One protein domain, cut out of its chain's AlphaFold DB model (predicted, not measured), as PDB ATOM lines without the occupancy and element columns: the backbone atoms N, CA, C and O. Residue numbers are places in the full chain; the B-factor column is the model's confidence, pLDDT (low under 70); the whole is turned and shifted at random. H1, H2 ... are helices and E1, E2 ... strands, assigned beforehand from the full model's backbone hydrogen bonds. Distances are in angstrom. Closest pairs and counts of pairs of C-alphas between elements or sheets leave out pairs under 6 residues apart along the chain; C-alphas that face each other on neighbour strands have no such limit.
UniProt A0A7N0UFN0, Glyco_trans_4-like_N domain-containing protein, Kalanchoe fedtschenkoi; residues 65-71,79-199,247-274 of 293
ATOM      1  N   GLU A  65     -22.616 114.675  46.415       87.62
ATOM      2  CA  GLU A  65     -22.389 113.538  47.324       87.62
ATOM      3  C   GLU A  65     -23.501 112.478  47.231       87.62
ATOM      4  O   GLU A  65     -23.538 111.537  48.016       87.62
ATOM      5  N   PHE A  66     -24.421 112.631  46.277       90.12
ATOM      6  CA  PHE A  66     -25.525 111.715  46.004       90.12
ATOM      7  C   PHE A  66     -25.450 111.216  44.555       90.12
ATOM      8  O   PHE A  66     -24.831 111.857  43.699       90.12
ATOM      9  N   ALA A  67     -26.111 110.094  44.265       91.88
ATOM     10  CA  ALA A  67     -26.186 109.550  42.914       91.88
ATOM     11  C   ALA A  67     -26.833 110.549  41.940       91.88
ATOM     12  O   ALA A  67     -27.944 111.028  42.166       91.88
ATOM     13  N   TRP A  68     -26.160 110.878  40.837       91.62
ATOM     14  CA  TRP A  68     -26.575 111.973  39.950       91.62
ATOM     15  C   TRP A  68     -27.949 111.754  39.319       91.62
ATOM     16  O   TRP A  68     -28.635 112.718  38.998       91.62
ATOM     17  N   ASN A  69     -28.381 110.506  39.163       87.00
ATOM     18  CA  ASN A  69     -29.711 110.177  38.662       87.00
ATOM     19  C   ASN A  69     -30.841 110.401  39.689       87.00
ATOM     20  O   ASN A  69     -32.000 110.191  39.352       87.00
ATOM     21  N   HIS A  70     -30.545 110.886  40.904       87.88
ATOM     22  CA  HIS A  70     -31.547 111.511  41.782       87.88
ATOM     23  C   HIS A  70     -31.976 112.900  41.284       87.88
ATOM     24  O   HIS A  70     -33.007 113.421  41.710       87.88
ATOM     25  N   LEU A  71     -31.200 113.514  40.385       86.81
ATOM     26  CA  LEU A  71     -31.626 114.715  39.679       86.81
ATOM     27  C   LEU A  71     -32.733 114.347  38.695       86.81
ATOM     28  O   LEU A  71     -32.610 113.403  37.914       86.81
ATOM     29  N   PRO A  79     -32.054 117.518  25.109       84.44
ATOM     30  CA  PRO A  79     -30.810 118.072  25.619       84.44
ATOM     31  C   PRO A  79     -30.537 119.440  24.968       84.44
ATOM     32  O   PRO A  79     -30.804 119.617  23.778       84.44
ATOM     33  N   PRO A  80     -29.986 120.409  25.720       84.81
ATOM     34  CA  PRO A  80     -29.727 121.754  25.202       84.81
ATOM     35  C   PRO A  80     -28.691 121.762  24.071       84.81
ATOM     36  O   PRO A  80     -28.679 122.683  23.259       84.81
ATOM     37  N   LEU A  81     -27.829 120.742  24.019       91.06
ATOM     38  CA  LEU A  81     -26.843 120.543  22.968       91.06
ATOM     39  C   LEU A  81     -26.762 119.045  22.621       91.06
ATOM     40  O   LEU A  81     -26.522 118.234  23.524       91.06
ATOM     41  N   PRO A  82     -26.947 118.653  21.347       93.81
ATOM     42  CA  PRO A  82     -26.623 117.304  20.903       93.81
ATOM     43  C   PRO A  82     -25.103 117.111  20.941       93.81
ATOM     44  O   PRO A  82     -24.349 117.989  20.537       93.81
ATOM     45  N   LEU A  83     -24.661 115.953  21.429       96.62
ATOM     46  CA  LEU A  83     -23.240 115.620  21.593       96.62
ATOM     47  C   LEU A  83     -22.876 114.468  20.665       96.62
ATOM     48  O   LEU A  83     -23.683 113.549  20.498       96.62
ATOM     49  N   LYS A  84     -21.659 114.485  20.121       97.38
ATOM     50  CA  LYS A  84     -21.034 113.346  19.449       97.38
ATOM     51  C   LYS A  84     -20.238 112.535  20.470       97.38
ATOM     52  O   LYS A  84     -19.264 113.021  21.044       97.38
ATOM     53  N   ILE A  85     -20.654 111.293  20.705       98.12
ATOM     54  CA  ILE A  85     -20.131 110.441  21.778       98.12
ATOM     55  C   ILE A  85     -19.502 109.183  21.181       98.12
ATOM     56  O   ILE A  85     -20.161 108.432  20.459       98.12
ATOM     57  N   ALA A  86     -18.231 108.945  21.503       98.25
ATOM     58  CA  ALA A  86     -17.540 107.699  21.195       98.25
ATOM     59  C   ALA A  86     -17.673 106.734  22.371       98.25
ATOM     60  O   ALA A  86     -17.331 107.085  23.496       98.25
ATOM     61  N   VAL A  87     -18.109 105.509  22.104       98.00
ATOM     62  CA  VAL A  87     -18.314 104.469  23.111       98.00
ATOM     63  C   VAL A  87     -17.420 103.283  22.789       98.00
ATOM     64  O   VAL A  87     -17.558 102.662  21.739       98.00
ATOM     65  N   PHE A  88     -16.525 102.922  23.699       97.38
ATOM     66  CA  PHE A  88     -15.747 101.691  23.611       97.38
ATOM     67  C   PHE A  88     -16.418 100.615  24.458       97.38
ATOM     68  O   PHE A  88     -16.459 100.728  25.682       97.38
ATOM     69  N   SER A  89     -16.892  99.546  23.819       95.00
ATOM     70  CA  SER A  89     -17.428  98.373  24.511       95.00
ATOM     71  C   SER A  89     -16.858  97.104  23.902       95.00
ATOM     72  O   SER A  89     -16.880  96.917  22.688       95.00
ATOM     73  N   ARG A  90     -16.369  96.186  24.739       92.75
ATOM     74  CA  ARG A  90     -15.742  94.946  24.253       92.75
ATOM     75  C   ARG A  90     -16.706  94.068  23.469       92.75
ATOM     76  O   ARG A  90     -16.279  93.388  22.540       92.75
ATOM     77  N   LYS A  91     -17.975  94.069  23.863       88.94
ATOM     78  CA  LYS A  91     -19.022  93.267  23.249       88.94
ATOM     79  C   LYS A  91     -20.312  94.067  23.228       88.94
ATOM     80  O   LYS A  91     -20.677  94.691  24.223       88.94
ATOM     81  N   TRP A  92     -20.980  94.032  22.087       87.44
ATOM     82  CA  TRP A  92     -22.290  94.628  21.895       87.44
ATOM     83  C   TRP A  92     -23.341  93.515  21.827       87.44
ATOM     84  O   TRP A  92     -23.071  92.476  21.210       87.44
ATOM     85  N   PRO A  93     -24.500  93.663  22.487       79.88
ATOM     86  CA  PRO A  93     -25.513  92.616  22.544       79.88
ATOM     87  C   PRO A  93     -26.137  92.373  21.165       79.88
ATOM     88  O   PRO A  93     -27.077  93.037  20.752       79.88
ATOM     89  N   MET A  94     -25.607  91.373  20.465       67.75
ATOM     90  CA  MET A  94     -26.209  90.787  19.260       67.75
ATOM     91  C   MET A  94     -26.670  89.343  19.503       67.75
ATOM     92  O   MET A  94     -27.239  88.715  18.619       67.75
ATOM     93  N   SER A  95     -26.385  88.781  20.684       62.00
ATOM     94  CA  SER A  95     -26.728  87.404  21.064       62.00
ATOM     95  C   SER A  95     -28.082  87.328  21.773       62.00
ATOM     96  O   SER A  95     -28.488  88.291  22.413       62.00
ATOM     97  N   LYS A  96     -28.728  86.155  21.757       59.56
ATOM     98  CA  LYS A  96     -30.040  85.932  22.398       59.56
ATOM     99  C   LYS A  96     -30.037  86.080  23.929       59.56
ATOM    100  O   LYS A  96     -31.097  86.240  24.517       59.56
ATOM    101  N   THR A  97     -28.873  86.012  24.575       66.31
ATOM    102  CA  THR A  97     -28.734  86.106  26.039       66.31
ATOM    103  C   THR A  97     -27.556  87.013  26.407       66.31
ATOM    104  O   THR A  97     -26.481  86.515  26.758       66.31
ATOM    105  N   PRO A  98     -27.709  88.341  26.283       79.62
ATOM    106  CA  PRO A  98     -26.630  89.267  26.601       79.62
ATOM    107  C   PRO A  98     -26.275  89.260  28.095       79.62
ATOM    108  O   PRO A  98     -27.103  88.953  28.957       79.62
ATOM    109  N   GLY A  99     -25.032  89.611  28.418       81.88
ATOM    110  CA  GLY A  99     -24.604  89.845  29.802       81.88
ATOM    111  C   GLY A  99     -25.201  91.131  30.394       81.88
ATOM    112  O   GLY A  99     -25.726  91.973  29.671       81.88
ATOM    113  N   GLY A 100     -25.084  91.325  31.714       83.56
ATOM    114  CA  GLY A 100     -25.584  92.541  32.383       83.56
ATOM    115  C   GLY A 100     -24.947  93.834  31.855       83.56
ATOM    116  O   GLY A 100     -25.655  94.786  31.548       83.56
ATOM    117  N   MET A 101     -23.623  93.831  31.659       85.62
ATOM    118  CA  MET A 101     -22.886  94.950  31.053       85.62
ATOM    119  C   MET A 101     -23.322  95.218  29.605       85.62
ATOM    120  O   MET A 101     -23.439  96.370  29.203       85.62
ATOM    121  N   GLU A 102     -23.561  94.164  28.817       87.50
ATOM    122  CA  GLU A 102     -23.966  94.295  27.412       87.50
ATOM    123  C   GLU A 102     -25.347  94.955  27.309       87.50
ATOM    124  O   GLU A 102     -25.501  95.906  26.545       87.50
ATOM    125  N   ARG A 103     -26.311  94.515  28.135       86.31
ATOM    126  CA  ARG A 103     -27.630  95.158  28.243       86.31
ATOM    127  C   ARG A 103     -27.515  96.609  28.687       86.31
ATOM    128  O   ARG A 103     -28.055  97.477  28.021       86.31
ATOM    129  N   HIS A 104     -26.774  96.877  29.765       88.00
ATOM    130  CA  HIS A 104     -26.577  98.240  30.260       88.00
ATOM    131  C   HIS A 104     -26.072  99.179  29.163       88.00
ATOM    132  O   HIS A 104     -26.671 100.226  28.929       88.00
ATOM    133  N   ALA A 105     -24.977  98.797  28.496       90.44
ATOM    134  CA  ALA A 105     -24.361  99.629  27.474       90.44
ATOM    135  C   ALA A 105     -25.349  99.893  26.330       90.44
ATOM    136  O   ALA A 105     -25.503 101.032  25.899       90.44
ATOM    137  N   GLN A 106     -26.072  98.867  25.873       90.06
ATOM    138  CA  GLN A 106     -27.083  99.041  24.835       90.06
ATOM    139  C   GLN A 106     -28.217  99.966  25.275       90.06
ATOM    140  O   GLN A 106     -28.465 100.953  24.589       90.06
ATOM    141  N   THR A 107     -28.871  99.696  26.406       89.88
ATOM    142  CA  THR A 107     -29.996 100.507  26.894       89.88
ATOM    143  C   THR A 107     -29.583 101.968  27.084       89.88
ATOM    144  O   THR A 107     -30.265 102.868  26.596       89.88
ATOM    145  N   LEU A 108     -28.436 102.224  27.726       91.62
ATOM    146  CA  LEU A 108     -27.933 103.579  27.962       91.62
ATOM    147  C   LEU A 108     -27.683 104.328  26.650       91.62
ATOM    148  O   LEU A 108     -28.197 105.426  26.441       91.62
ATOM    149  N   HIS A 109     -26.883 103.743  25.763       93.94
ATOM    150  CA  HIS A 109     -26.429 104.429  24.557       93.94
ATOM    151  C   HIS A 109     -27.539 104.559  23.513       93.94
ATOM    152  O   HIS A 109     -27.582 105.554  22.792       93.94
ATOM    153  N   MET A 110     -28.493 103.629  23.487       91.25
ATOM    154  CA  MET A 110     -29.698 103.749  22.667       91.25
ATOM    155  C   MET A 110     -30.636 104.835  23.210       91.25
ATOM    156  O   MET A 110     -31.128 105.657  22.440       91.25
ATOM    157  N   ALA A 111     -30.802 104.939  24.533       90.19
ATOM    158  CA  ALA A 111     -31.552 106.037  25.143       90.19
ATOM    159  C   ALA A 111     -30.907 107.408  24.866       90.19
ATOM    160  O   ALA A 111     -31.614 108.375  24.579       90.19
ATOM    161  N   LEU A 112     -29.573 107.512  24.895       92.44
ATOM    162  CA  LEU A 112     -28.864 108.740  24.518       92.44
ATOM    163  C   LEU A 112     -29.053 109.077  23.032       92.44
ATOM    164  O   LEU A 112     -29.314 110.235  22.702       92.44
ATOM    165  N   ALA A 113     -28.989 108.080  22.148       93.00
ATOM    166  CA  ALA A 113     -29.284 108.262  20.730       93.00
ATOM    167  C   ALA A 113     -30.721 108.765  20.499       93.00
ATOM    168  O   ALA A 113     -30.920 109.755  19.797       93.00
ATOM    169  N   HIS A 114     -31.717 108.167  21.161       90.12
ATOM    170  CA  HIS A 114     -33.119 108.603  21.096       90.12
ATOM    171  C   HIS A 114     -33.337 110.021  21.637       90.12
ATOM    172  O   HIS A 114     -34.249 110.720  21.201       90.12
ATOM    173  N   ARG A 115     -32.485 110.480  22.560       89.31
ATOM    174  CA  ARG A 115     -32.477 111.870  23.041       89.31
ATOM    175  C   ARG A 115     -31.804 112.851  22.074       89.31
ATOM    176  O   ARG A 115     -31.786 114.042  22.365       89.31
ATOM    177  N   GLY A 116     -31.278 112.388  20.938       91.62
ATOM    178  CA  GLY A 116     -30.688 113.222  19.886       91.62
ATOM    179  C   GLY A 116     -29.161 113.328  19.922       91.62
ATOM    180  O   GLY A 116     -28.594 114.140  19.193       91.62
ATOM    181  N   HIS A 117     -28.475 112.536  20.753       94.94
ATOM    182  CA  HIS A 117     -27.013 112.448  20.716       94.94
ATOM    183  C   HIS A 117     -26.548 111.561  19.548       94.94
ATOM    184  O   HIS A 117     -27.204 110.590  19.178       94.94
ATOM    185  N   ARG A 118     -25.386 111.875  18.969       95.94
ATOM    186  CA  ARG A 118     -24.763 111.093  17.893       95.94
ATOM    187  C   ARG A 118     -23.805 110.086  18.504       95.94
ATOM    188  O   ARG A 118     -22.724 110.452  18.958       95.94
ATOM    189  N   ILE A 119     -24.210 108.825  18.534       97.12
ATOM    190  CA  ILE A 119     -23.478 107.776  19.242       97.12
ATOM    191  C   ILE A 119     -22.714 106.898  18.252       97.12
ATOM    192  O   ILE A 119     -23.305 106.362  17.316       97.12
ATOM    193  N   HIS A 120     -21.411 106.731  18.484       97.56
ATOM    194  CA  HIS A 120     -20.538 105.836  17.727       97.56
ATOM    195  C   HIS A 120     -19.971 104.770  18.667       97.56
ATOM    196  O   HIS A 120     -19.206 105.087  19.576       97.56
ATOM    197  N   VAL A 121     -20.331 103.509  18.448       97.00
ATOM    198  CA  VAL A 121     -19.908 102.373  19.273       97.00
ATOM    199  C   VAL A 121     -18.777 101.624  18.579       97.00
ATOM    200  O   VAL A 121     -18.963 101.141  17.472       97.00
ATOM    201  N   TYR A 122     -17.634 101.456  19.238       96.56
ATOM    202  CA  TYR A 122     -16.496 100.670  18.759       96.56
ATOM    203  C   TYR A 122     -16.430  99.347  19.520       96.56
ATOM    204  O   TYR A 122     -16.234  99.337  20.740       96.56
ATOM    205  N   THR A 123     -16.609  98.229  18.812       94.81
ATOM    206  CA  THR A 123     -16.823  96.919  19.447       94.81
ATOM    207  C   THR A 123     -16.290  95.735  18.627       94.81
ATOM    208  O   THR A 123     -15.879  95.892  17.473       94.81
ATOM    209  N   SER A 124     -16.238  94.549  19.245       92.38
ATOM    210  CA  SER A 124     -15.814  93.305  18.579       92.38
ATOM    211  C   SER A 124     -16.892  92.799  17.625       92.38
ATOM    212  O   SER A 124     -18.058  92.889  17.997       92.38
ATOM    213  N   PRO A 125     -16.538  92.188  16.479       88.75
ATOM    214  CA  PRO A 125     -17.503  91.585  15.558       88.75
ATOM    215  C   PRO A 125     -18.489  90.623  16.245       88.75
ATOM    216  O   PRO A 125     -18.104  89.956  17.219       88.75
ATOM    217  N   PRO A 126     -19.735  90.521  15.740       84.50
ATOM    218  CA  PRO A 126     -20.727  89.586  16.259       84.50
ATOM    219  C   PRO A 126     -20.347  88.130  15.948       84.50
ATOM    220  O   PRO A 126     -19.562  87.864  15.038       84.50
ATOM    221  N   ASP A 127     -20.930  87.187  16.693       79.69
ATOM    222  CA  ASP A 127     -20.771  85.746  16.454       79.69
ATOM    223  C   ASP A 127     -21.356  85.334  15.091       79.69
ATOM    224  O   ASP A 127     -22.423  85.807  14.683       79.69
ATOM    225  N   GLU A 128     -20.636  84.462  14.372       62.44
ATOM    226  CA  GLU A 128     -21.044  83.945  13.060       62.44
ATOM    227  C   GLU A 128     -22.415  83.257  13.181       62.44
ATOM    228  O   GLU A 128     -22.558  82.242  13.860       62.44
ATOM    229  N   GLY A 129     -23.441  83.848  12.559       54.91
ATOM    230  CA  GLY A 129     -24.831  83.372  12.618       54.91
ATOM    231  C   GLY A 129     -25.873  84.452  12.925       54.91
ATOM    232  O   GLY A 129     -27.039  84.263  12.598       54.91
ATOM    233  N   ASN A 130     -25.460  85.606  13.465       54.44
ATOM    234  CA  ASN A 130     -26.339  86.768  13.698       54.44
ATOM    235  C   ASN A 130     -26.051  87.925  12.721       54.44
ATOM    236  O   ASN A 130     -26.349  89.086  12.999       54.44
ATOM    237  N   GLY A 131     -25.404  87.607  11.597       47.12
ATOM    238  CA  GLY A 131     -24.883  88.570  10.639       47.12
ATOM    239  C   GLY A 131     -25.901  88.980   9.585       47.12
ATOM    240  O   GLY A 131     -25.807  88.529   8.453       47.12
ATOM    241  N   GLU A 132     -26.788  89.907   9.927       45.12
ATOM    242  CA  GLU A 132     -27.297  90.880   8.959       45.12
ATOM    243  C   GLU A 132     -27.262  92.264   9.603       45.12
ATOM    244  O   GLU A 132     -28.117  92.600  10.411       45.12
ATOM    245  N   ALA A 133     -26.216  93.034   9.294       47.91
ATOM    246  CA  ALA A 133     -26.263  94.494   9.147       47.91
ATOM    247  C   ALA A 133     -24.869  95.010   8.755       47.91
ATOM    248  O   ALA A 133     -24.284  95.888   9.385       47.91
ATOM    249  N   GLY A 134     -24.332  94.470   7.660       45.41
ATOM    250  CA  GLY A 134     -23.491  95.269   6.778       45.41
ATOM    251  C   GLY A 134     -24.392  96.193   5.961       45.41
ATOM    252  O   GLY A 134     -24.483  96.045   4.752       45.41
ATOM    253  N   SER A 135     -25.110  97.101   6.616       42.69
ATOM    254  CA  SER A 135     -25.778  98.205   5.940       42.69
ATOM    255  C   SER A 135     -25.366  99.470   6.659       42.69
ATOM    256  O   SER A 135     -25.775  99.723   7.791       42.69
ATOM    257  N   SER A 136     -24.544 100.265   5.980       45.00
ATOM    258  CA  SER A 136     -24.337 101.681   6.255       45.00
ATOM    259  C   SER A 136     -25.638 102.451   5.994       45.00
ATOM    260  O   SER A 136     -25.675 103.360   5.165       45.00
ATOM    261  N   ASP A 137     -26.730 102.034   6.628       44.91
ATOM    262  CA  ASP A 137     -27.970 102.777   6.590       44.91
ATOM    263  C   ASP A 137     -27.789 103.899   7.606       44.91
ATOM    264  O   ASP A 137     -27.804 103.696   8.820       44.91
ATOM    265  N   THR A 138     -27.489 105.088   7.092       51.56
ATOM    266  CA  THR A 138     -27.086 106.276   7.859       51.56
ATOM    267  C   THR A 138     -28.162 106.771   8.833       51.56
ATOM    268  O   THR A 138     -27.910 107.705   9.592       51.56
ATOM    269  N   ASN A 139     -29.336 106.132   8.841       58.84
ATOM    270  CA  ASN A 139     -30.458 106.412   9.729       58.84
ATOM    271  C   ASN A 139     -30.533 105.523  10.980       58.84
ATOM    272  O   ASN A 139     -31.346 105.817  11.855       58.84
ATOM    273  N   VAL A 140     -29.730 104.461  11.103       70.56
ATOM    274  CA  VAL A 140     -29.758 103.599  12.297       70.56
ATOM    275  C   VAL A 140     -28.755 104.117  13.328       70.56
ATOM    276  O   VAL A 140     -27.545 104.085  13.115       70.56
ATOM    277  N   MET A 141     -29.271 104.611  14.454       79.50
ATOM    278  CA  MET A 141     -28.481 105.014  15.618       79.50
ATOM    279  C   MET A 141     -28.674 103.993  16.750       79.50
ATOM    280  O   MET A 141     -29.804 103.550  16.957       79.50
ATOM    281  N   PRO A 142     -27.627 103.645  17.519       91.56
ATOM    282  CA  PRO A 142     -26.240 104.111  17.412       91.56
ATOM    283  C   PRO A 142     -25.501 103.555  16.180       91.56
ATOM    284  O   PRO A 142     -25.795 102.457  15.716       91.56
ATOM    285  N   VAL A 143     -24.490 104.283  15.688       93.81
ATOM    286  CA  VAL A 143     -23.601 103.798  14.617       93.81
ATOM    287  C   VAL A 143     -22.608 102.805  15.210       93.81
ATOM    288  O   VAL A 143     -21.820 103.164  16.086       93.81
ATOM    289  N   ILE A 144     -22.617 101.562  14.729       93.12
ATOM    290  CA  ILE A 144     -21.746 100.501  15.245       93.12
ATOM    291  C   ILE A 144     -20.549 100.285  14.311       93.12
ATOM    292  O   ILE A 144     -20.697  99.975  13.132       93.12
ATOM    293  N   HIS A 145     -19.353 100.416  14.875       94.38
ATOM    294  CA  HIS A 145     -18.054 100.224  14.243       94.38
ATOM    295  C   HIS A 145     -17.447  98.906  14.722       94.38
ATOM    296  O   HIS A 145     -16.944  98.790  15.845       94.38
ATOM    297  N   TRP A 146     -17.486  97.903  13.852       93.19
ATOM    298  CA  TRP A 146     -16.875  96.602  14.102       93.19
ATOM    299  C   TRP A 146     -15.391  96.653  13.747       93.19
ATOM    300  O   TRP A 146     -15.030  96.931  12.603       93.19
ATOM    301  N   HIS A 147     -14.517  96.374  14.712       93.19
ATOM    302  CA  HIS A 147     -13.087  96.278  14.425       93.19
ATOM    303  C   HIS A 147     -12.730  94.945  13.752       93.19
ATOM    304  O   HIS A 147     -13.410  93.939  13.935       93.19
ATOM    305  N   GLU A 148     -11.603  94.882  13.044       88.00
ATOM    306  CA  GLU A 148     -11.150  93.629  12.426       88.00
ATOM    307  C   GLU A 148     -10.815  92.547  13.469       88.00
ATOM    308  O   GLU A 148     -10.176  92.807  14.495       88.00
ATOM    309  N   GLY A 149     -11.186  91.292  13.212       84.62
ATOM    310  CA  GLY A 149     -10.886  90.171  14.101       84.62
ATOM    311  C   GLY A 149     -11.940  89.075  14.079       84.62
ATOM    312  O   GLY A 149     -12.871  89.109  13.288       84.62
ATOM    313  N   GLY A 150     -11.753  88.086  14.954       82.38
ATOM    314  CA  GLY A 150     -12.756  87.045  15.166       82.38
ATOM    315  C   GLY A 150     -13.854  87.510  16.131       82.38
ATOM    316  O   GLY A 150     -13.601  88.421  16.931       82.38
ATOM    317  N   PRO A 151     -15.023  86.856  16.114       83.12
ATOM    318  CA  PRO A 151     -16.125  87.192  17.001       83.12
ATOM    319  C   PRO A 151     -15.759  87.187  18.481       83.12
ATOM    320  O   PRO A 151     -14.971  86.351  18.937       83.12
ATOM    321  N   GLY A 152     -16.275  88.169  19.221       77.56
ATOM    322  CA  GLY A 152     -16.052  88.311  20.666       77.56
ATOM    323  C   GLY A 152     -14.596  88.561  21.096       77.56
ATOM    324  O   GLY A 152     -14.319  88.684  22.293       77.56
ATOM    325  N   LYS A 153     -13.640  88.655  20.161       88.44
ATOM    326  CA  LYS A 153     -12.218  88.870  20.461       88.44
ATOM    327  C   LYS A 153     -11.877  90.353  20.432       88.44
ATOM    328  O   LYS A 153     -11.432  90.863  19.407       88.44
ATOM    329  N   TRP A 154     -11.997  91.009  21.583       92.56
ATOM    330  CA  TRP A 154     -11.684  92.432  21.723       92.56
ATOM    331  C   TRP A 154     -10.242  92.772  21.332       92.56
ATOM    332  O   TRP A 154      -9.284  92.273  21.931       92.56
ATOM    333  N   LYS A 155     -10.089  93.687  20.367       94.62
ATOM    334  CA  LYS A 155      -8.799  94.245  19.946       94.62
ATOM    335  C   LYS A 155      -8.826  95.765  20.027       94.62
ATOM    336  O   LYS A 155      -9.168  96.457  19.072       94.62
ATOM    337  N   TYR A 156      -8.366  96.287  21.163       95.06
ATOM    338  CA  TYR A 156      -8.377  97.729  21.417       95.06
ATOM    339  C   TYR A 156      -7.644  98.556  20.346       95.06
ATOM    340  O   TYR A 156      -8.054  99.677  20.087       95.06
ATOM    341  N   ARG A 157      -6.565  98.035  19.733       96.19
ATOM    342  CA  ARG A 157      -5.795  98.773  18.710       96.19
ATOM    343  C   ARG A 157      -6.629  99.029  17.459       96.19
ATOM    344  O   ARG A 157      -6.729 100.165  17.028       96.19
ATOM    345  N   SER A 158      -7.283  97.991  16.950       96.25
ATOM    346  CA  SER A 158      -8.136  98.088  15.767       96.25
ATOM    347  C   SER A 158      -9.369  98.960  16.033       96.25
ATOM    348  O   SER A 158      -9.746  99.773  15.198       96.25
ATOM    349  N   ALA A 159      -9.970  98.857  17.224       97.00
ATOM    350  CA  ALA A 159     -11.048  99.761  17.630       97.00
ATOM    351  C   ALA A 159     -10.577 101.225  17.731       97.00
ATOM    352  O   ALA A 159     -11.294 102.139  17.334       97.00
ATOM    353  N   TRP A 160      -9.363 101.447  18.241       97.44
ATOM    354  CA  TRP A 160      -8.762 102.773  18.342       97.44
ATOM    355  C   TRP A 160      -8.482 103.398  16.974       97.44
ATOM    356  O   TRP A 160      -8.722 104.584  16.806       97.44
ATOM    357  N   GLU A 161      -8.017 102.624  15.993       97.00
ATOM    358  CA  GLU A 161      -7.787 103.108  14.622       97.00
ATOM    359  C   GLU A 161      -9.084 103.594  13.958       97.00
ATOM    360  O   GLU A 161      -9.092 104.641  13.308       97.00
ATOM    361  N   LEU A 162     -10.195 102.877  14.164       97.06
ATOM    362  CA  LEU A 162     -11.519 103.308  13.702       97.06
ATOM    363  C   LEU A 162     -11.954 104.611  14.380       97.06
ATOM    364  O   LEU A 162     -12.406 105.534  13.702       97.06
ATOM    365  N   PHE A 163     -11.775 104.698  15.700       97.56
ATOM    366  CA  PHE A 163     -12.057 105.914  16.459       97.56
ATOM    367  C   PHE A 163     -11.222 107.097  15.981       97.56
ATOM    368  O   PHE A 163     -11.774 108.166  15.745       97.56
ATOM    369  N   ASP A 164      -9.914 106.914  15.820       97.12
ATOM    370  CA  ASP A 164      -8.996 107.983  15.440       97.12
ATOM    371  C   ASP A 164      -9.340 108.525  14.049       97.12
ATOM    372  O   ASP A 164      -9.410 109.736  13.855       97.12
ATOM    373  N   LYS A 165      -9.681 107.640  13.104       96.56
ATOM    374  CA  LYS A 165     -10.145 108.027  11.767       96.56
ATOM    375  C   LYS A 165     -11.412 108.888  11.812       96.56
ATOM    376  O   LYS A 165     -11.481 109.911  11.135       96.56
ATOM    377  N   GLU A 166     -12.407 108.488  12.599       96.25
ATOM    378  CA  GLU A 166     -13.663 109.236  12.741       96.25
ATOM    379  C   GLU A 166     -13.453 110.562  13.493       96.25
ATOM    380  O   GLU A 166     -13.996 111.597  13.108       96.25
ATOM    381  N   ASN A 167     -12.610 110.552  14.527       96.75
ATOM    382  CA  ASN A 167     -12.282 111.717  15.344       96.75
ATOM    383  C   ASN A 167     -11.468 112.771  14.570       96.75
ATOM    384  O   ASN A 167     -11.592 113.963  14.841       96.75
ATOM    385  N   GLN A 168     -10.651 112.351  13.599       96.38
ATOM    386  CA  GLN A 168      -9.943 113.250  12.678       96.38
ATOM    387  C   GLN A 168     -10.887 113.937  11.685       96.38
ATOM    388  O   GLN A 168     -10.612 115.060  11.263       96.38
ATOM    389  N   HIS A 169     -11.981 113.276  11.297       94.69
ATOM    390  CA  HIS A 169     -12.989 113.873  10.425       94.69
ATOM    391  C   HIS A 169     -13.823 114.917  11.176       94.69
ATOM    392  O   HIS A 169     -13.984 116.045  10.715       94.69
ATOM    393  N   GLU A 170     -14.313 114.545  12.355       95.25
ATOM    394  CA  GLU A 170     -15.025 115.431  13.265       95.25
ATOM    395  C   GLU A 170     -14.848 114.909  14.692       95.25
ATOM    396  O   GLU A 170     -15.239 113.776  15.001       95.25
ATOM    397  N   ALA A 171     -14.278 115.755  15.549       97.31
ATOM    398  CA  ALA A 171     -13.903 115.387  16.902       97.31
ATOM    399  C   ALA A 171     -15.110 114.965  17.753       97.31
ATOM    400  O   ALA A 171     -16.197 115.536  17.657       97.31
ATOM    401  N   PHE A 172     -14.898 113.976  18.616       98.00
ATOM    402  CA  PHE A 172     -15.872 113.580  19.623       98.00
ATOM    403  C   PHE A 172     -15.884 114.571  20.789       98.00
ATOM    404  O   PHE A 172     -14.834 114.934  21.321       98.00
ATOM    405  N   ASP A 173     -17.081 114.949  21.235       97.88
ATOM    406  CA  ASP A 173     -17.260 115.799  22.413       97.88
ATOM    407  C   ASP A 173     -16.951 115.027  23.699       97.88
ATOM    408  O   ASP A 173     -16.380 115.572  24.648       97.88
ATOM    409  N   VAL A 174     -17.335 113.745  23.721       97.50
ATOM    410  CA  VAL A 174     -17.215 112.846  24.871       97.50
ATOM    411  C   VAL A 174     -16.711 111.484  24.415       97.50
ATOM    412  O   VAL A 174     -17.177 110.930  23.417       97.50
ATOM    413  N   VAL A 175     -15.795 110.909  25.196       98.25
ATOM    414  CA  VAL A 175     -15.372 109.517  25.044       98.25
ATOM    415  C   VAL A 175     -15.801 108.733  26.275       98.25
ATOM    416  O   VAL A 175     -15.538 109.120  27.411       98.25
ATOM    417  N   HIS A 176     -16.455 107.604  26.062       98.12
ATOM    418  CA  HIS A 176     -16.918 106.729  27.121       98.12
ATOM    419  C   HIS A 176     -16.344 105.329  26.935       98.12
ATOM    420  O   HIS A 176     -16.372 104.768  25.842       98.12
ATOM    421  N   SER A 177     -15.782 104.769  28.001       97.31
ATOM    422  CA  SER A 177     -15.309 103.385  28.024       97.31
ATOM    423  C   SER A 177     -16.181 102.564  28.962       97.31
ATOM    424  O   SER A 177     -16.274 102.863  30.153       97.31
ATOM    425  N   GLU A 178     -16.766 101.488  28.444       95.44
ATOM    426  CA  GLU A 178     -17.406 100.465  29.262       95.44
ATOM    427  C   GLU A 178     -16.326  99.559  29.856       95.44
ATOM    428  O   GLU A 178     -15.641  98.807  29.149       95.44
ATOM    429  N   SER A 179     -16.136  99.640  31.174       92.75
ATOM    430  CA  SER A 179     -15.010  99.009  31.867       92.75
ATOM    431  C   SER A 179     -13.668  99.332  31.173       92.75
ATOM    432  O   SER A 179     -13.449 100.411  30.622       92.75
ATOM    433  N   VAL A 180     -12.745  98.373  31.156       92.06
ATOM    434  CA  VAL A 180     -11.430  98.462  30.502       92.06
ATOM    435  C   VAL A 180     -11.481  98.141  28.997       92.06
ATOM    436  O   VAL A 180     -10.593  97.452  28.478       92.06
ATOM    437  N   ALA A 181     -12.540  98.542  28.284       94.56
ATOM    438  CA  ALA A 181     -12.580  98.452  26.824       94.56
ATOM    439  C   ALA A 181     -11.465  99.311  26.211       94.56
ATOM    440  O   ALA A 181     -10.598  98.774  25.515       94.56
ATOM    441  N   LEU A 182     -11.396 100.594  26.568       95.00
ATOM    442  CA  LEU A 182     -10.229 101.415  26.281       95.00
ATOM    443  C   LEU A 182      -9.158 101.201  27.366       95.00
ATOM    444  O   LEU A 182      -9.440 101.406  28.545       95.00
ATOM    445  N   PRO A 183      -7.921 100.795  27.026       93.62
ATOM    446  CA  PRO A 183      -6.902 100.567  28.040       93.62
ATOM    447  C   PRO A 183      -6.463 101.848  28.755       93.62
ATOM    448  O   PRO A 183      -6.254 102.889  28.134       93.62
ATOM    449  N   HIS A 184      -6.217 101.739  30.059       92.81
ATOM    450  CA  HIS A 184      -5.924 102.870  30.946       92.81
ATOM    451  C   HIS A 184      -4.731 103.744  30.503       92.81
ATOM    452  O   HIS A 184      -4.782 104.967  30.609       92.81
ATOM    453  N   TRP A 185      -3.664 103.144  29.961       92.25
ATOM    454  CA  TRP A 185      -2.480 103.876  29.481       92.25
ATOM    455  C   TRP A 185      -2.747 104.731  28.238       92.25
ATOM    456  O   TRP A 185      -1.978 105.651  27.959       92.25
ATOM    457  N   LEU A 186      -3.795 104.398  27.484       93.94
ATOM    458  CA  LEU A 186      -4.261 105.155  26.331       93.94
ATOM    459  C   LEU A 186      -5.275 106.204  26.792       93.94
ATOM    460  O   LEU A 186      -5.099 107.385  26.511       93.94
ATOM    461  N   ALA A 187      -6.243 105.780  27.611       93.75
ATOM    462  CA  ALA A 187      -7.294 106.622  28.177       93.75
ATOM    463  C   ALA A 187      -6.767 107.858  28.926       93.75
ATOM    464  O   ALA A 187      -7.387 108.914  28.863       93.75
ATOM    465  N   ARG A 188      -5.595 107.766  29.576       93.12
ATOM    466  CA  ARG A 188      -4.969 108.896  30.295       93.12
ATOM    467  C   ARG A 188      -4.700 110.138  29.441       93.12
ATOM    468  O   ARG A 188      -4.552 111.221  29.991       93.12
ATOM    469  N   ASN A 189      -4.589 109.967  28.123       94.06
ATOM    470  CA  ASN A 189      -4.293 111.041  27.176       94.06
ATOM    471  C   ASN A 189      -5.525 111.454  26.356       94.06
ATOM    472  O   ASN A 189      -5.398 112.270  25.447       94.06
ATOM    473  N   VAL A 190      -6.698 110.884  26.645       95.25
ATOM    474  CA  VAL A 190      -7.935 111.180  25.922       95.25
ATOM    475  C   VAL A 190      -8.715 112.253  26.684       95.25
ATOM    476  O   VAL A 190      -9.072 112.027  27.845       95.25
ATOM    477  N   PRO A 191      -8.971 113.427  26.082       95.25
ATOM    478  CA  PRO A 191      -9.779 114.463  26.714       95.25
ATOM    479  C   PRO A 191     -11.239 114.012  26.836       95.25
ATOM    480  O   PRO A 191     -11.703 113.168  26.075       95.25
ATOM    481  N   ASN A 192     -11.967 114.592  27.795       95.81
ATOM    482  CA  ASN A 192     -13.401 114.348  28.005       95.81
ATOM    483  C   ASN A 192     -13.775 112.861  28.115       95.81
ATOM    484  O   ASN A 192     -14.847 112.442  27.674       95.81
ATOM    485  N   LEU A 193     -12.876 112.063  28.704       96.94
ATOM    486  CA  LEU A 193     -13.087 110.639  28.886       96.94
ATOM    487  C   LEU A 193     -13.698 110.313  30.252       96.94
ATOM    488  O   LEU A 193     -13.159 110.693  31.298       96.94
ATOM    489  N   ALA A 194     -14.766 109.520  30.229       97.25
ATOM    490  CA  ALA A 194     -15.318 108.840  31.393       97.25
ATOM    491  C   ALA A 194     -15.265 107.316  31.214       97.25
ATOM    492  O   ALA A 194     -15.348 106.797  30.101       97.25
ATOM    493  N   VAL A 195     -15.144 106.588  32.319       96.88
ATOM    494  CA  VAL A 195     -15.212 105.121  32.340       96.88
ATOM    495  C   VAL A 195     -16.270 104.661  33.331       96.88
ATOM    496  O   VAL A 195     -16.276 105.132  34.466       96.88
ATOM    497  N   THR A 196     -17.140 103.738  32.918       96.12
ATOM    498  CA  THR A 196     -18.122 103.102  33.811       96.12
ATOM    499  C   THR A 196     -17.596 101.769  34.328       96.12
ATOM    500  O   THR A 196     -17.099 100.947  33.555       96.12
ATOM    501  N   TRP A 197     -17.719 101.546  35.636       94.62
ATOM    502  CA  TRP A 197     -17.305 100.309  36.297       94.62
ATOM    503  C   TRP A 197     -18.509  99.420  36.583       94.62
ATOM    504  O   TRP A 197     -19.386  99.794  37.352       94.62
ATOM    505  N   HIS A 198     -18.519  98.228  35.980       89.31
ATOM    506  CA  HIS A 198     -19.562  97.206  36.179       89.31
ATOM    507  C   HIS A 198     -19.189  96.140  37.211       89.31
ATOM    508  O   HIS A 198     -20.005  95.298  37.572       89.31
ATOM    509  N   GLY A 199     -17.936  96.159  37.652       86.62
ATOM    510  CA  GLY A 199     -17.397  95.280  38.673       86.62
ATOM    511  C   GLY A 199     -15.920  95.577  38.882       86.62
ATOM    512  O   GLY A 199     -15.177  95.793  37.920       86.62
ATOM    513  N   ALA A 247      -9.581 109.979  33.897       93.12
ATOM    514  CA  ALA A 247      -9.948 111.286  34.448       93.12
ATOM    515  C   ALA A 247     -11.235 111.238  35.295       93.12
ATOM    516  O   ALA A 247     -11.236 111.755  36.414       93.12
ATOM    517  N   HIS A 248     -12.281 110.573  34.798       96.69
ATOM    518  CA  HIS A 248     -13.575 110.451  35.468       96.69
ATOM    519  C   HIS A 248     -14.062 109.001  35.514       96.69
ATOM    520  O   HIS A 248     -13.979 108.273  34.526       96.69
ATOM    521  N   HIS A 249     -14.594 108.607  36.665       97.06
ATOM    522  CA  HIS A 249     -15.108 107.282  36.970       97.06
ATOM    523  C   HIS A 249     -16.602 107.384  37.245       97.06
ATOM    524  O   HIS A 249     -17.014 108.152  38.111       97.06
ATOM    525  N   VAL A 250     -17.388 106.585  36.541       96.81
ATOM    526  CA  VAL A 250     -18.803 106.381  36.815       96.81
ATOM    527  C   VAL A 250     -18.943 105.067  37.577       96.81
ATOM    528  O   VAL A 250     -18.555 104.006  37.084       96.81
ATOM    529  N   ALA A 251     -19.450 105.153  38.800       95.50
ATOM    530  CA  ALA A 251     -19.805 104.009  39.624       95.50
ATOM    531  C   ALA A 251     -21.302 103.729  39.484       95.50
ATOM    532  O   ALA A 251     -22.114 104.645  39.607       95.50
ATOM    533  N   ILE A 252     -21.665 102.466  39.262       93.62
ATOM    534  CA  ILE A 252     -23.067 102.060  39.065       93.62
ATOM    535  C   ILE A 252     -23.829 101.805  40.375       93.62
ATOM    536  O   ILE A 252     -24.997 101.420  40.355       93.62
ATOM    537  N   SER A 253     -23.161 101.977  41.515       91.75
ATOM    538  CA  SER A 253     -23.712 101.817  42.859       91.75
ATOM    539  C   SER A 253     -22.935 102.677  43.857       91.75
ATOM    540  O   SER A 253     -21.768 103.011  43.620       91.75
ATOM    541  N   ASP A 254     -23.559 102.994  44.993       91.38
ATOM    542  CA  ASP A 254     -22.893 103.719  46.081       91.38
ATOM    543  C   ASP A 254     -21.681 102.941  46.604       91.38
ATOM    544  O   ASP A 254     -20.607 103.516  46.752       91.38
ATOM    545  N   SER A 255     -21.814 101.619  46.771       91.19
ATOM    546  CA  SER A 255     -20.729 100.749  47.244       91.19
ATOM    547  C   SER A 255     -19.511 100.761  46.312       91.19
ATOM    548  O   SER A 255     -18.380 100.907  46.779       91.19
ATOM    549  N   CYS A 256     -19.724 100.717  44.992       92.31
ATOM    550  CA  CYS A 256     -18.638 100.857  44.023       92.31
ATOM    551  C   CYS A 256     -18.003 102.258  44.111       92.31
ATOM    552  O   CYS A 256     -16.779 102.400  44.084       92.31
ATOM    553  N   GLY A 257     -18.821 103.303  44.280       94.06
ATOM    554  CA  GLY A 257     -18.354 104.679  44.449       94.06
ATOM    555  C   GLY A 257     -17.526 104.885  45.720       94.06
ATOM    556  O   GLY A 257     -16.511 105.582  45.683       94.06
ATOM    557  N   GLU A 258     -17.931 104.283  46.835       92.75
ATOM    558  CA  GLU A 258     -17.180 104.246  48.094       92.75
ATOM    559  C   GLU A 258     -15.868 103.487  47.925       92.75
ATOM    560  O   GLU A 258     -14.818 103.997  48.303       92.75
ATOM    561  N   MET A 259     -15.870 102.329  47.260       92.69
ATOM    562  CA  MET A 259     -14.632 101.589  47.022       92.69
ATOM    563  C   MET A 259     -13.617 102.407  46.210       92.69
ATOM    564  O   MET A 259     -12.434 102.462  46.554       92.69
ATOM    565  N   LEU A 260     -14.066 103.081  45.151       94.38
ATOM    566  CA  LEU A 260     -13.207 103.943  44.339       94.38
ATOM    567  C   LEU A 260     -12.627 105.118  45.146       94.38
ATOM    568  O   LEU A 260     -11.453 105.456  44.976       94.38
ATOM    569  N   ARG A 261     -13.419 105.732  46.033       94.38
ATOM    570  CA  ARG A 261     -12.993 106.883  46.847       94.38
ATOM    571  C   ARG A 261     -12.139 106.480  48.042       94.38
ATOM    572  O   ARG A 261     -11.053 107.021  48.217       94.38
ATOM    573  N   ASP A 262     -12.592 105.520  48.830       93.06
ATOM    574  CA  ASP A 262     -12.054 105.256  50.164       93.06
ATOM    575  C   ASP A 262     -10.936 104.211  50.128       93.06
ATOM    576  O   ASP A 262      -9.938 104.336  50.842       93.06
ATOM    577  N   VAL A 263     -11.056 103.211  49.248       91.12
ATOM    578  CA  VAL A 263     -10.049 102.150  49.103       91.12
ATOM    579  C   VAL A 263      -9.012 102.525  48.049       91.12
ATOM    580  O   VAL A 263      -7.813 102.528  48.326       91.12
ATOM    581  N   TYR A 264      -9.457 102.890  46.844       92.50
ATOM    582  CA  TYR A 264      -8.551 103.254  45.748       92.50
ATOM    583  C   TYR A 264      -8.070 104.711  45.793       92.50
ATOM    584  O   TYR A 264      -7.195 105.090  45.005       92.50
ATOM    585  N   GLN A 265      -8.578 105.511  46.740       93.81
ATOM    586  CA  GLN A 265      -8.163 106.896  46.988       93.81
ATOM    587  C   GLN A 265      -8.277 107.793  45.750       93.81
ATOM    588  O   GLN A 265      -7.431 108.660  45.499       93.81
ATOM    589  N   ILE A 266      -9.312 107.573  44.939       95.00
ATOM    590  CA  ILE A 266      -9.613 108.434  43.799       95.00
ATOM    591  C   ILE A 266     -10.303 109.703  44.325       95.00
ATOM    592  O   ILE A 266     -11.262 109.599  45.086       95.00
ATOM    593  N   PRO A 267      -9.858 110.913  43.928       95.25
ATOM    594  CA  PRO A 267     -10.464 112.154  44.403       95.25
ATOM    595  C   PRO A 267     -11.973 112.219  44.136       95.25
ATOM    596  O   PRO A 267     -12.395 111.929  43.020       95.25
ATOM    597  N   ASN A 268     -12.760 112.718  45.099       94.00
ATOM    598  CA  ASN A 268     -14.228 112.827  44.988       94.00
ATOM    599  C   ASN A 268     -14.687 113.473  43.673       94.00
ATOM    600  O   ASN A 268     -15.583 112.969  43.015       94.00
ATOM    601  N   LYS A 269     -13.986 114.517  43.206       95.31
ATOM    602  CA  LYS A 269     -14.303 115.221  41.946       95.31
ATOM    603  C   LYS A 269     -14.177 114.369  40.675       95.31
ATOM    604  O   LYS A 269     -14.478 114.844  39.579       95.31
ATOM    605  N   ARG A 270     -13.643 113.156  40.803       95.94
ATOM    606  CA  ARG A 270     -13.393 112.199  39.724       95.94
ATOM    607  C   ARG A 270     -14.248 110.940  39.850       95.94
ATOM    608  O   ARG A 270     -14.183 110.136  38.929       95.94
ATOM    609  N   VAL A 271     -15.019 110.767  40.923       96.62
ATOM    610  CA  VAL A 271     -15.898 109.606  41.122       96.62
ATOM    611  C   VAL A 271     -17.339 110.084  41.183       96.62
ATOM    612  O   VAL A 271     -17.705 110.835  42.080       96.62
ATOM    613  N   HIS A 272     -18.147 109.619  40.240       96.38
ATOM    614  CA  HIS A 272     -19.535 110.027  40.075       96.38
ATOM    615  C   HIS A 272     -20.415 108.790  40.166       96.38
ATOM    616  O   HIS A 272     -20.211 107.836  39.416       96.38
ATOM    617  N   VAL A 273     -21.380 108.780  41.081       95.44
ATOM    618  CA  VAL A 273     -22.317 107.658  41.192       95.44
ATOM    619  C   VAL A 273     -23.504 107.924  40.274       95.44
ATOM    620  O   VAL A 273     -24.156 108.960  40.384       95.44
ATOM    621  N   ILE A 274     -23.776 106.999  39.357       94.25
ATOM    622  CA  ILE A 274     -24.953 107.007  38.487       94.25
ATOM    623  C   ILE A 274     -25.519 105.596  38.526       94.25
ATOM    624  O   ILE A 274     -24.957 104.685  37.922       94.25
TER     625      ILE A 274
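This is residues 65 to 71, 79 to 199 and 247 to 274 of the 293 residues of the protein "Glyco_trans_4-like_N domain-containing protein" of Kalanchoe fedtschenkoi (UniProt A0A7N0UFN0). A strongly twisted sheet of seven parallel strands runs through the middle, with H1 over one face and H2 over the other, while H4 covers E6 and E7 at one end and short H3 grazes the sheet. A long loop, residues 124 to 142, swings out beyond edge strand E3. The printed part has 156 residues with four named helices and seven named strands, in the order E1 H1 E2 E3 H2 E4 H3 E5 E6 H4 E7; the sheet's order is E3 E2 E1 E4 E5 E6 E7. The class is mixed, helices and strands, with 75 residues, under half, in named elements. The whole is compact, with a radius of gyration of the C-alphas of 15.8 A and spans of 45 by 33 by 30 A.

E1, residues 84 to 88, H1, residues 100 to 114, and E2, residues 118 to 123, form a strand-helix-strand unit, two parallel neighbour strands with a helix between, its crossover right-handed. N 87 and O 120 are 2.8 A apart, within hydrogen-bond range. H1 is on the sheet at a height of 9.3 A and runs along the strands; its closest C-alphas to E2 are Ala 113 and Ile 119, 6.0 A. E3, residues 143 to 146, is an edge strand parallel to E2, with N 145 and O 121 2.7 A apart. H2, residues 156 to 169, lies over E2 at a height of 9.0 A, on the opposite face from H1, giving three layers, helices on both faces; C-alphas 122 and 159 come closest, 5.6 A. E4, residues 174 to 178, is parallel to E1, with N 88 and O 176 2.8 A apart; E3, H2, E4 form a split unit, with E2 and E1 between its strands, its crossover right-handed. H3, residues 184 to 187, only grazes the sheet. E5, residues 193 to 197, is parallel to E4, with N 194 and O 175 2.9 A apart; E4, H3, E5 form a strand-helix-strand unit, its crossover right-handed. E6, residues 248 to 251, is parallel to E5, with N 250 and O 195 2.8 A apart. H4, residues 254 to 263, lies over E6 and edge strand E7, residues 271 to 273, at a height of 8.7 A; C-alphas 251 and 257 are its closest to E6, 5.1 A. E6, H4, E7 form a strand-helix-strand unit, its crossover right-handed, with N 272 and O 249 2.8 A apart. Every O i to N i+4 pair is within hydrogen-bond range in H1, H2 and H4; H3 is too short for such a pair.

E1 begins at C-alpha 84, (-21.034, 113.346, 19.449). H1 is 21.0 A long, H2 20.1 A, E2 16.3 A and H4 13.3 A. E7 ends at C-alpha 273, (-22.317, 107.658, 41.192).

The C-alphas farthest apart, Ser 135 and Asp 262, are 46.8 A apart. Residues 72 to 78 and 200 to 246 are not printed, with gaps of 14.5 A and 18.2 A between C-alphas. The links E1 to H1 and E2 to E3 are long. The mean pLDDT of the printed part is 88.5; residues 94 to 97 and 128 to 139 are under 70.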